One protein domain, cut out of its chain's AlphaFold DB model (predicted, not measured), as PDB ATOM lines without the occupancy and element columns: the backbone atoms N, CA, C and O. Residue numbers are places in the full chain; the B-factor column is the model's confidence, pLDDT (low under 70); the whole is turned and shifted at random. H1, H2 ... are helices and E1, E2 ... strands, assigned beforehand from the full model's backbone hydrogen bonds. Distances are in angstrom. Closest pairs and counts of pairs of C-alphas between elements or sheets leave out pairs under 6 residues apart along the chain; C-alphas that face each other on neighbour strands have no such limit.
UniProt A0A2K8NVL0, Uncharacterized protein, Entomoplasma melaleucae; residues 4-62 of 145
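Overview. This is residues 4 to 62 of the 145 residues of an uncharacterized protein of Entomoplasma melaleucae (UniProt A0A2K8NVL0). A small sheet of four strands is covered on one face by a single helix, H1, which lies along the strands over E2 and E3; the other face of the sheet has no named element over it. The link between E3 and E4 loops out past the ends of these strands to Asn 51, at one end of the longest axis. The printed part has 59 residues, with four named strands and one named helix in the chain order E1, E2, H1, E3, E4, and the sheet, in the order E1, E2, E3, E4, is mixed. The class is mixed, helices and strands. The whole is compact, with a radius of gyration of the C-alphas of 11.0 A and spans of 32 by 22 by 18 A.

Along the chain. E1, residues 4 to 7, begins with C-alpha 4 at (101.299, 73.259, 73.280) and is 10.0 A long from first to last C-alpha. E2, residues 11 to 16, measures 16.4 A. H1, residues 25 to 38, measures 20.0 A, from C-alpha 25 at (95.182, 73.282, 80.208) to C-alpha 38 at (114.313, 74.419, 86.085). E3, residues 42 to 46, measures 12.9 A. E4, residues 56 to 61, measures 13.0 A and ends with C-alpha 61 at (109.108, 85.267, 86.068).

Arrangement. E1, an edge strand, forms an antiparallel hairpin with E2, at 164 degrees between their directions; N 6 and O 13 are 2.9 A apart, within hydrogen-bond range. E2 and E3 are parallel at 15 degrees, with N 14 and O 44 at 2.9 A. E2, H1 and E3 form a strand-helix-strand unit, two parallel neighbour strands with a helix between them in the chain, and its crossover is right-handed. E3 and E4 form the second antiparallel hairpin, at 171 degrees, with N 43 and O 60 at 2.8 A. The edge strands E1 and E4 are apart. H1 is on the sheet at a height over the sheet of 8.1 A, in two layers, a helix on one face of a sheet. On the local plane its line and that of E2 stand at 10 degrees. H1 touches E2, where the closest C-alphas, those of Val 12 and Ala 36, are 6.0 A apart. H1 also touches E3, with the C-alphas of Ala 36 and Ala 43 closest at 5.8 A. H1 and E4 are near each other, with 7 pairs of C-alphas within 10 A. In H1 every O i to N i+4 pair is within hydrogen-bond range.

Size, cuts and confidence. The two C-alphas farthest apart are those of Glu 38 and Asn 51, at 33.8 A. The printed part has no cut. The links E1 to E2 and H1 to E3 are tight, those from E2 to H1 and from E3 to E4 are short, and no link is long. The mean pLDDT of the printed part is 81.5, and residues 48 to 56, of which 56 belongs to E4, are under 70.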
ATOM      1  N   LYS A   4      99.907  73.353  73.703       89.31
ATOM      2  CA  LYS A   4     101.299  73.259  73.280       89.31
ATOM      3  C   LYS A   4     102.178  74.102  74.187       89.31
ATOM      4  O   LYS A   4     101.827  75.228  74.541       89.31
ATOM      5  N   ILE A   5     103.344  73.552  74.507       89.06
ATOM      6  CA  ILE A   5     104.405  74.239  75.236       89.06
ATOM      7  C   ILE A   5     105.544  74.504  74.254       89.06
ATOM      8  O   ILE A   5     106.024  73.581  73.596       89.06
ATOM      9  N   VAL A   6     105.984  75.754  74.157       89.56
ATOM     10  CA  VAL A   6     107.150  76.151  73.361       89.56
ATOM     11  C   VAL A   6     108.183  76.767  74.290       89.56
ATOM     12  O   VAL A   6     107.889  77.715  75.013       89.56
ATOM     13  N   LYS A   7     109.399  76.221  74.280       89.81
ATOM     14  CA  LYS A   7     110.536  76.745  75.039       89.81
ATOM     15  C   LYS A   7     111.441  77.543  74.105       89.81
ATOM     16  O   LYS A   7     111.968  76.987  73.146       89.81
ATOM     17  N   ASN A   8     111.682  78.798  74.456       89.00
ATOM     18  CA  ASN A   8     112.713  79.650  73.872       89.00
ATOM     19  C   ASN A   8     113.869  79.839  74.871       89.00
ATOM     20  O   ASN A   8     113.822  79.360  76.005       89.00
ATOM     21  N   GLU A   9     114.908  80.579  74.480       85.56
ATOM     22  CA  GLU A   9     116.049  80.889  75.360       85.56
ATOM     23  C   GLU A   9     115.670  81.704  76.607       85.56
ATOM     24  O   GLU A   9     116.392  81.673  77.597       85.56
ATOM     25  N   LYS A  10     114.560  82.454  76.559       85.69
ATOM     26  CA  LYS A  10     114.156  83.407  77.612       85.69
ATOM     27  C   LYS A  10     112.824  83.075  78.277       85.69
ATOM     28  O   LYS A  10     112.555  83.534  79.386       85.69
ATOM     29  N   GLU A  11     111.983  82.301  77.607       89.44
ATOM     30  CA  GLU A  11     110.596  82.111  78.013       89.44
ATOM     31  C   GLU A  11     110.059  80.736  77.630       89.44
ATOM     32  O   GLU A  11     110.537  80.092  76.696       89.44
ATOM     33  N   VAL A  12     109.052  80.303  78.378       90.44
ATOM     34  CA  VAL A  12     108.248  79.114  78.114       90.44
ATOM     35  C   VAL A  12     106.824  79.585  77.872       90.44
ATOM     36  O   VAL A  12     106.222  80.202  78.746       90.44
ATOM     37  N   ILE A  13     106.299  79.307  76.687       89.25
ATOM     38  CA  ILE A  13     104.995  79.780  76.237       89.25
ATOM     39  C   ILE A  13     104.015  78.612  76.217       89.25
ATOM     40  O   ILE A  13     104.295  77.578  75.608       89.25
ATOM     41  N   VAL A  14     102.854  78.801  76.840       89.12
ATOM     42  CA  VAL A  14     101.712  77.883  76.778       89.12
ATOM     43  C   VAL A  14     100.628  78.508  75.909       89.12
ATOM     44  O   VAL A  14     100.176  79.619  76.180       89.12
ATOM     45  N   SER A  15     100.223  77.798  74.857       87.62
ATOM     46  CA  SER A  15      99.193  78.251  73.910       87.62
ATOM     47  C   SER A  15      98.395  77.070  73.349       87.62
ATOM     48  O   SER A  15      98.857  75.929  73.397       87.62
ATOM     49  N   GLN A  16      97.190  77.321  72.834       84.56
ATOM     50  CA  GLN A  16      96.403  76.301  72.133       84.56
ATOM     51  C   GLN A  16      96.864  76.164  70.678       84.56
ATOM     52  O   GLN A  16      96.955  77.159  69.963       84.56
ATOM     53  N   ASP A  17      97.098  74.931  70.237       81.88
ATOM     54  CA  ASP A  17      97.517  74.591  68.873       81.88
ATOM     55  C   ASP A  17      96.881  73.245  68.491       81.88
ATOM     56  O   ASP A  17      96.713  72.373  69.342       81.88
ATOM     57  N   GLU A  18      96.524  73.047  67.224       79.75
ATOM     58  CA  GLU A  18      95.945  71.791  66.725       79.75
ATOM     59  C   GLU A  18      96.926  70.614  66.850       79.75
ATOM     60  O   GLU A  18      96.504  69.472  67.018       79.75
ATOM     61  N   LEU A  19      98.233  70.907  66.865       79.56
ATOM     62  CA  LEU A  19      99.324  69.947  67.082       79.56
ATOM     63  C   LEU A  19      99.815  69.898  68.543       79.56
ATOM     64  O   LEU A  19     100.936  69.465  68.816       79.56
ATOM     65  N   GLY A  20      99.013  70.386  69.494       79.19
ATOM     66  CA  GLY A  20      99.353  70.382  70.916       79.19
ATOM     67  C   GLY A  20      99.509  68.974  71.503       79.19
ATOM     68  O   GLY A  20      98.796  68.040  71.139       79.19
ATOM     69  N   SER A  21     100.445  68.823  72.440       84.81
ATOM     70  CA  SER A  21     100.744  67.543  73.098       84.81
ATOM     71  C   SER A  21      99.890  67.279  74.341       84.81
ATOM     72  O   SER A  21      99.799  66.137  74.779       84.81
ATOM     73  N   PHE A  22      99.260  68.311  74.905       85.62
ATOM     74  CA  PHE A  22      98.504  68.219  76.154       85.62
ATOM     75  C   PHE A  22      97.007  68.356  75.893       85.62
ATOM     76  O   PHE A  22      96.575  69.226  75.138       85.62
ATOM     77  N   LYS A  23      96.191  67.505  76.518       84.06
ATOM     78  CA  LYS A  23      94.726  67.587  76.390       84.06
ATOM     79  C   LYS A  23      94.140  68.631  77.334       84.06
ATOM     80  O   LYS A  23      93.234  69.364  76.943       84.06
ATOM     81  N   GLU A  24      94.683  68.719  78.544       87.94
ATOM     82  CA  GLU A  24      94.206  69.611  79.596       87.94
ATOM     83  C   GLU A  24      95.109  70.841  79.750       87.94
ATOM     84  O   GLU A  24      96.337  70.757  79.676       87.94
ATOM     85  N   LYS A  25      94.484  72.003  79.989       85.31
ATOM     86  CA  LYS A  25      95.182  73.282  80.208       85.31
ATOM     87  C   LYS A  25      96.072  73.215  81.446       85.31
ATOM     88  O   LYS A  25      97.209  73.676  81.425       85.31
ATOM     89  N   GLU A  26      95.547  72.643  82.526       86.50
ATOM     90  CA  GLU A  26      96.234  72.568  83.815       86.50
ATOM     91  C   GLU A  26      97.514  71.738  83.724       86.50
ATOM     92  O   GLU A  26      98.558  72.177  84.204       86.50
ATOM     93  N   GLU A  27      97.465  70.601  83.030       89.75
ATOM     94  CA  GLU A  27      98.622  69.734  82.803       89.75
ATOM     95  C   GLU A  27      99.729  70.464  82.022       89.75
ATOM     96  O   GLU A  27     100.890  70.474  82.442       89.75
ATOM     97  N   ALA A  28      99.361  71.179  80.951       88.81
ATOM     98  CA  ALA A  28     100.300  71.990  80.178       88.81
ATOM     99  C   ALA A  28     100.925  73.122  81.015       88.81
ATOM    100  O   ALA A  28     102.124  73.390  80.922       88.81
ATOM    101  N   ILE A  29     100.128  73.781  81.863       88.94
ATOM    102  CA  ILE A  29     100.602  74.845  82.756       88.94
ATOM    103  C   ILE A  29     101.561  74.292  83.815       88.94
ATOM    104  O   ILE A  29     102.566  74.939  84.120       88.94
ATOM    105  N   ILE A  30     101.269  73.128  84.397       90.81
ATOM    106  CA  ILE A  30     102.122  72.495  85.410       90.81
ATOM    107  C   ILE A  30     103.490  72.165  84.812       90.81
ATOM    108  O   ILE A  30     104.513  72.550  85.389       90.81
ATOM    109  N   GLU A  31     103.519  71.534  83.637       91.06
ATOM    110  CA  GLU A  31     104.782  71.160  82.997       91.06
ATOM    111  C   GLU A  31     105.560  72.396  82.519       91.06
ATOM    112  O   GLU A  31     106.769  72.488  82.730       91.06
ATOM    113  N   ALA A  32     104.875  73.417  81.993       89.75
ATOM    114  CA  ALA A  32     105.513  74.677  81.616       89.75
ATOM    115  C   ALA A  32     106.117  75.414  82.819       89.75
ATOM    116  O   ALA A  32     107.236  75.918  82.732       89.75
ATOM    117  N   LYS A  33     105.423  75.444  83.965       89.81
ATOM    118  CA  LYS A  33     105.949  76.023  85.215       89.81
ATOM    119  C   LYS A  33     107.167  75.261  85.721       89.81
ATOM    120  O   LYS A  33     108.119  75.884  86.189       89.81
ATOM    121  N   LYS A  34     107.149  73.931  85.642       89.81
ATOM    122  CA  LYS A  34     108.277  73.077  86.035       89.81
ATOM    123  C   LYS A  34     109.495  73.348  85.153       89.81
ATOM    124  O   LYS A  34     110.568  73.637  85.677       89.81
ATOM    125  N   LEU A  35     109.296  73.367  83.838       89.12
ATOM    126  CA  LEU A  35     110.341  73.622  82.850       89.12
ATOM    127  C   LEU A  35     110.901  75.050  82.956       89.12
ATOM    128  O   LEU A  35     112.115  75.254  82.908       89.12
ATOM    129  N   ALA A  36     110.037  76.046  83.168       89.25
ATOM    130  CA  ALA A  36     110.456  77.429  83.379       89.25
ATOM    131  C   ALA A  36     111.222  77.609  84.697       89.25
ATOM    132  O   ALA A  36     112.202  78.348  84.738       89.25
ATOM    133  N   ARG A  37     110.833  76.901  85.764       86.12
ATOM    134  CA  ARG A  37     111.553  76.917  87.043       86.12
ATOM    135  C   ARG A  37     112.938  76.284  86.931       86.12
ATOM    136  O   ARG A  37     113.891  76.850  87.454       86.12
ATOM    137  N   GLU A  38     113.047  75.139  86.263       85.31
ATOM    138  CA  GLU A  38     114.313  74.419  86.085       85.31
ATOM    139  C   GLU A  38     115.336  75.244  85.296       85.31
ATOM    140  O   GLU A  38     116.506  75.312  85.663       85.31
ATOM    141  N   HIS A  39     114.879  75.933  84.249       87.12
ATOM    142  CA  HIS A  39     115.743  76.728  83.378       87.12
ATOM    143  C   HIS A  39     115.776  78.225  83.703       87.12
ATOM    144  O   HIS A  39     116.401  78.978  82.959       87.12
ATOM    145  N   LYS A  40     115.124  78.665  84.787       86.94
ATOM    146  CA  LYS A  40     115.014  80.083  85.173       86.94
ATOM    147  C   LYS A  40     114.499  80.977  84.044       86.94
ATOM    148  O   LYS A  40     115.115  81.980  83.703       86.94
ATOM    149  N   LEU A  41     113.371  80.598  83.460       89.56
ATOM    150  CA  LEU A  41     112.736  81.295  82.343       89.56
ATOM    151  C   LEU A  41     111.441  81.977  82.783       89.56
ATOM    152  O   LEU A  41     110.854  81.648  83.815       89.56
ATOM    153  N   VAL A  42     110.954  82.906  81.968       88.06
ATOM    154  CA  VAL A  42     109.621  83.484  82.162       88.06
ATOM    155  C   VAL A  42     108.575  82.529  81.589       88.06
ATOM    156  O   VAL A  42     108.622  82.201  80.409       88.06
ATOM    157  N   ALA A  43     107.624  82.071  82.396       88.00
ATOM    158  CA  ALA A  43     106.469  81.329  81.902       88.00
ATOM    159  C   ALA A  43     105.374  82.313  81.475       88.00
ATOM    160  O   ALA A  43     104.933  83.113  82.299       88.00
ATOM    161  N   LYS A  44     104.924  82.237  80.221       88.56
ATOM    162  CA  LYS A  44     103.793  83.005  79.683       88.56
ATOM    163  C   LYS A  44     102.683  82.065  79.250       88.56
ATOM    164  O   LYS A  44     102.926  81.091  78.538       88.56
ATOM    165  N   ILE A  45     101.472  82.343  79.700       87.81
ATOM    166  CA  ILE A  45     100.287  81.536  79.424       87.81
ATOM    167  C   ILE A  45      99.295  82.443  78.711       87.81
ATOM    168  O   ILE A  45      98.886  83.466  79.260       87.81
ATOM    169  N   TYR A  46      98.934  82.064  77.489       82.81
ATOM    170  CA  TYR A  46      97.967  82.785  76.671       82.81
ATOM    171  C   TYR A  46      96.632  82.045  76.669       82.81
ATOM    172  O   TYR A  46      96.600  80.837  76.412       82.81
ATOM    173  N   ASP A  47      95.537  82.779  76.882       73.19
ATOM    174  CA  ASP A  47      94.194  82.274  76.594       73.19
ATOM    175  C   ASP A  47      93.724  82.740  75.211       73.19
ATOM    176  O   ASP A  47      94.139  83.785  74.699       73.19
ATOM    177  N   LYS A  48      92.851  81.952  74.588       67.56
ATOM    178  CA  LYS A  48      92.301  82.256  73.270       67.56
ATOM    179  C   LYS A  48      90.967  82.983  73.448       67.56
ATOM    180  O   LYS A  48      89.936  82.338  73.579       67.56
ATOM    181  N   ASN A  49      90.976  84.316  73.404       53.91
ATOM    182  CA  ASN A  49      89.757  85.080  73.124       53.91
ATOM    183  C   ASN A  49      89.669  85.359  71.618       53.91
ATOM    184  O   ASN A  49      90.637  85.797  70.998       53.91
ATOM    185  N   GLU A  50      88.504  85.071  71.033       51.72
ATOM    186  CA  GLU A  50      88.255  84.990  69.584       51.72
ATOM    187  C   GLU A  50      88.467  86.292  68.793       51.72
ATOM    188  O   GLU A  50      88.439  86.256  67.569       51.72
ATOM    189  N   ASN A  51      88.749  87.426  69.436       48.53
ATOM    190  CA  ASN A  51      89.000  88.682  68.740       48.53
ATOM    191  C   ASN A  51      90.280  89.353  69.232       48.53
ATOM    192  O   ASN A  51      90.313  89.952  70.300       48.53
ATOM    193  N   THR A  52      91.292  89.312  68.360       50.75
ATOM    194  CA  THR A  52      92.458  90.207  68.295       50.75
ATOM    195  C   THR A  52      93.287  90.362  69.576       50.75
ATOM    196  O   THR A  52      92.910  91.073  70.495       50.75
ATOM    197  N   HIS A  53      94.528  89.867  69.494       48.50
ATOM    198  CA  HIS A  53      95.614  89.962  70.480       48.50
ATOM    199  C   HIS A  53      95.443  88.980  71.641       48.50
ATOM    200  O   HIS A  53      94.613  89.161  72.523       48.50
ATOM    201  N   SER A  54      96.262  87.925  71.629       54.84
ATOM    202  CA  SER A  54      96.432  87.002  72.748       54.84
ATOM    203  C   SER A  54      96.792  87.804  73.999       54.84
ATOM    204  O   SER A  54      97.927  88.260  74.150       54.84
ATOM    205  N   THR A  55      95.819  88.034  74.874       57.59
ATOM    206  CA  THR A  55      96.063  88.651  76.173       57.59
ATOM    207  C   THR A  55      96.807  87.639  77.034       57.59
ATOM    208  O   THR A  55      96.311  86.528  77.228       57.59
ATOM    209  N   ASP A  56      98.000  88.006  77.511       62.41
ATOM    210  CA  ASP A  56      98.731  87.235  78.520       62.41
ATOM    211  C   ASP A  56      97.805  87.029  79.729       62.41
ATOM    212  O   ASP A  56      97.460  87.980  80.430       62.41
ATOM    213  N   GLU A  57      97.375  85.791  79.957       74.12
ATOM    214  CA  GLU A  57      96.512  85.423  81.081       74.12
ATOM    215  C   GLU A  57      97.334  85.359  82.369       74.12
ATOM    216  O   GLU A  57      96.892  85.764  83.444       74.12
ATOM    217  N   MET A  58      98.562  84.848  82.261       77.94
ATOM    218  CA  MET A  58      99.454  84.684  83.396       77.94
ATOM    219  C   MET A  58     100.910  84.715  82.939       77.94
ATOM    220  O   MET A  58     101.333  83.915  82.107       77.94
ATOM    221  N   THR A  59     101.689  85.621  83.529       84.62
ATOM    222  CA  THR A  59     103.147  85.672  83.377       84.62
ATOM    223  C   THR A  59     103.801  85.416  84.728       84.62
ATOM    224  O   THR A  59     103.502  86.107  85.702       84.62
ATOM    225  N   ILE A  60     104.695  84.431  84.801       84.00
ATOM    226  CA  ILE A  60     105.473  84.124  86.004       84.00
ATOM    227  C   ILE A  60     106.952  84.187  85.652       84.00
ATOM    228  O   ILE A  60     107.440  83.406  84.840       84.00
ATOM    229  N   ASP A  61     107.677  85.099  86.287       84.75
ATOM    230  CA  ASP A  61     109.108  85.267  86.068       84.75
ATOM    231  C   ASP A  61     109.928  84.388  87.024       84.75
ATOM    232  O   ASP A  61     110.109  84.748  88.184       84.75
ATOM    233  N   TYR A  62     110.462  83.256  86.546       83.44
ATOM    234  CA  TYR A  62     111.367  82.418  87.342       83.44
ATOM    235  C   TYR A  62     112.839  82.865  87.292       83.44
ATOM    236  O   TYR A  62     113.663  82.301  88.012       83.44
TER     237      TYR A  62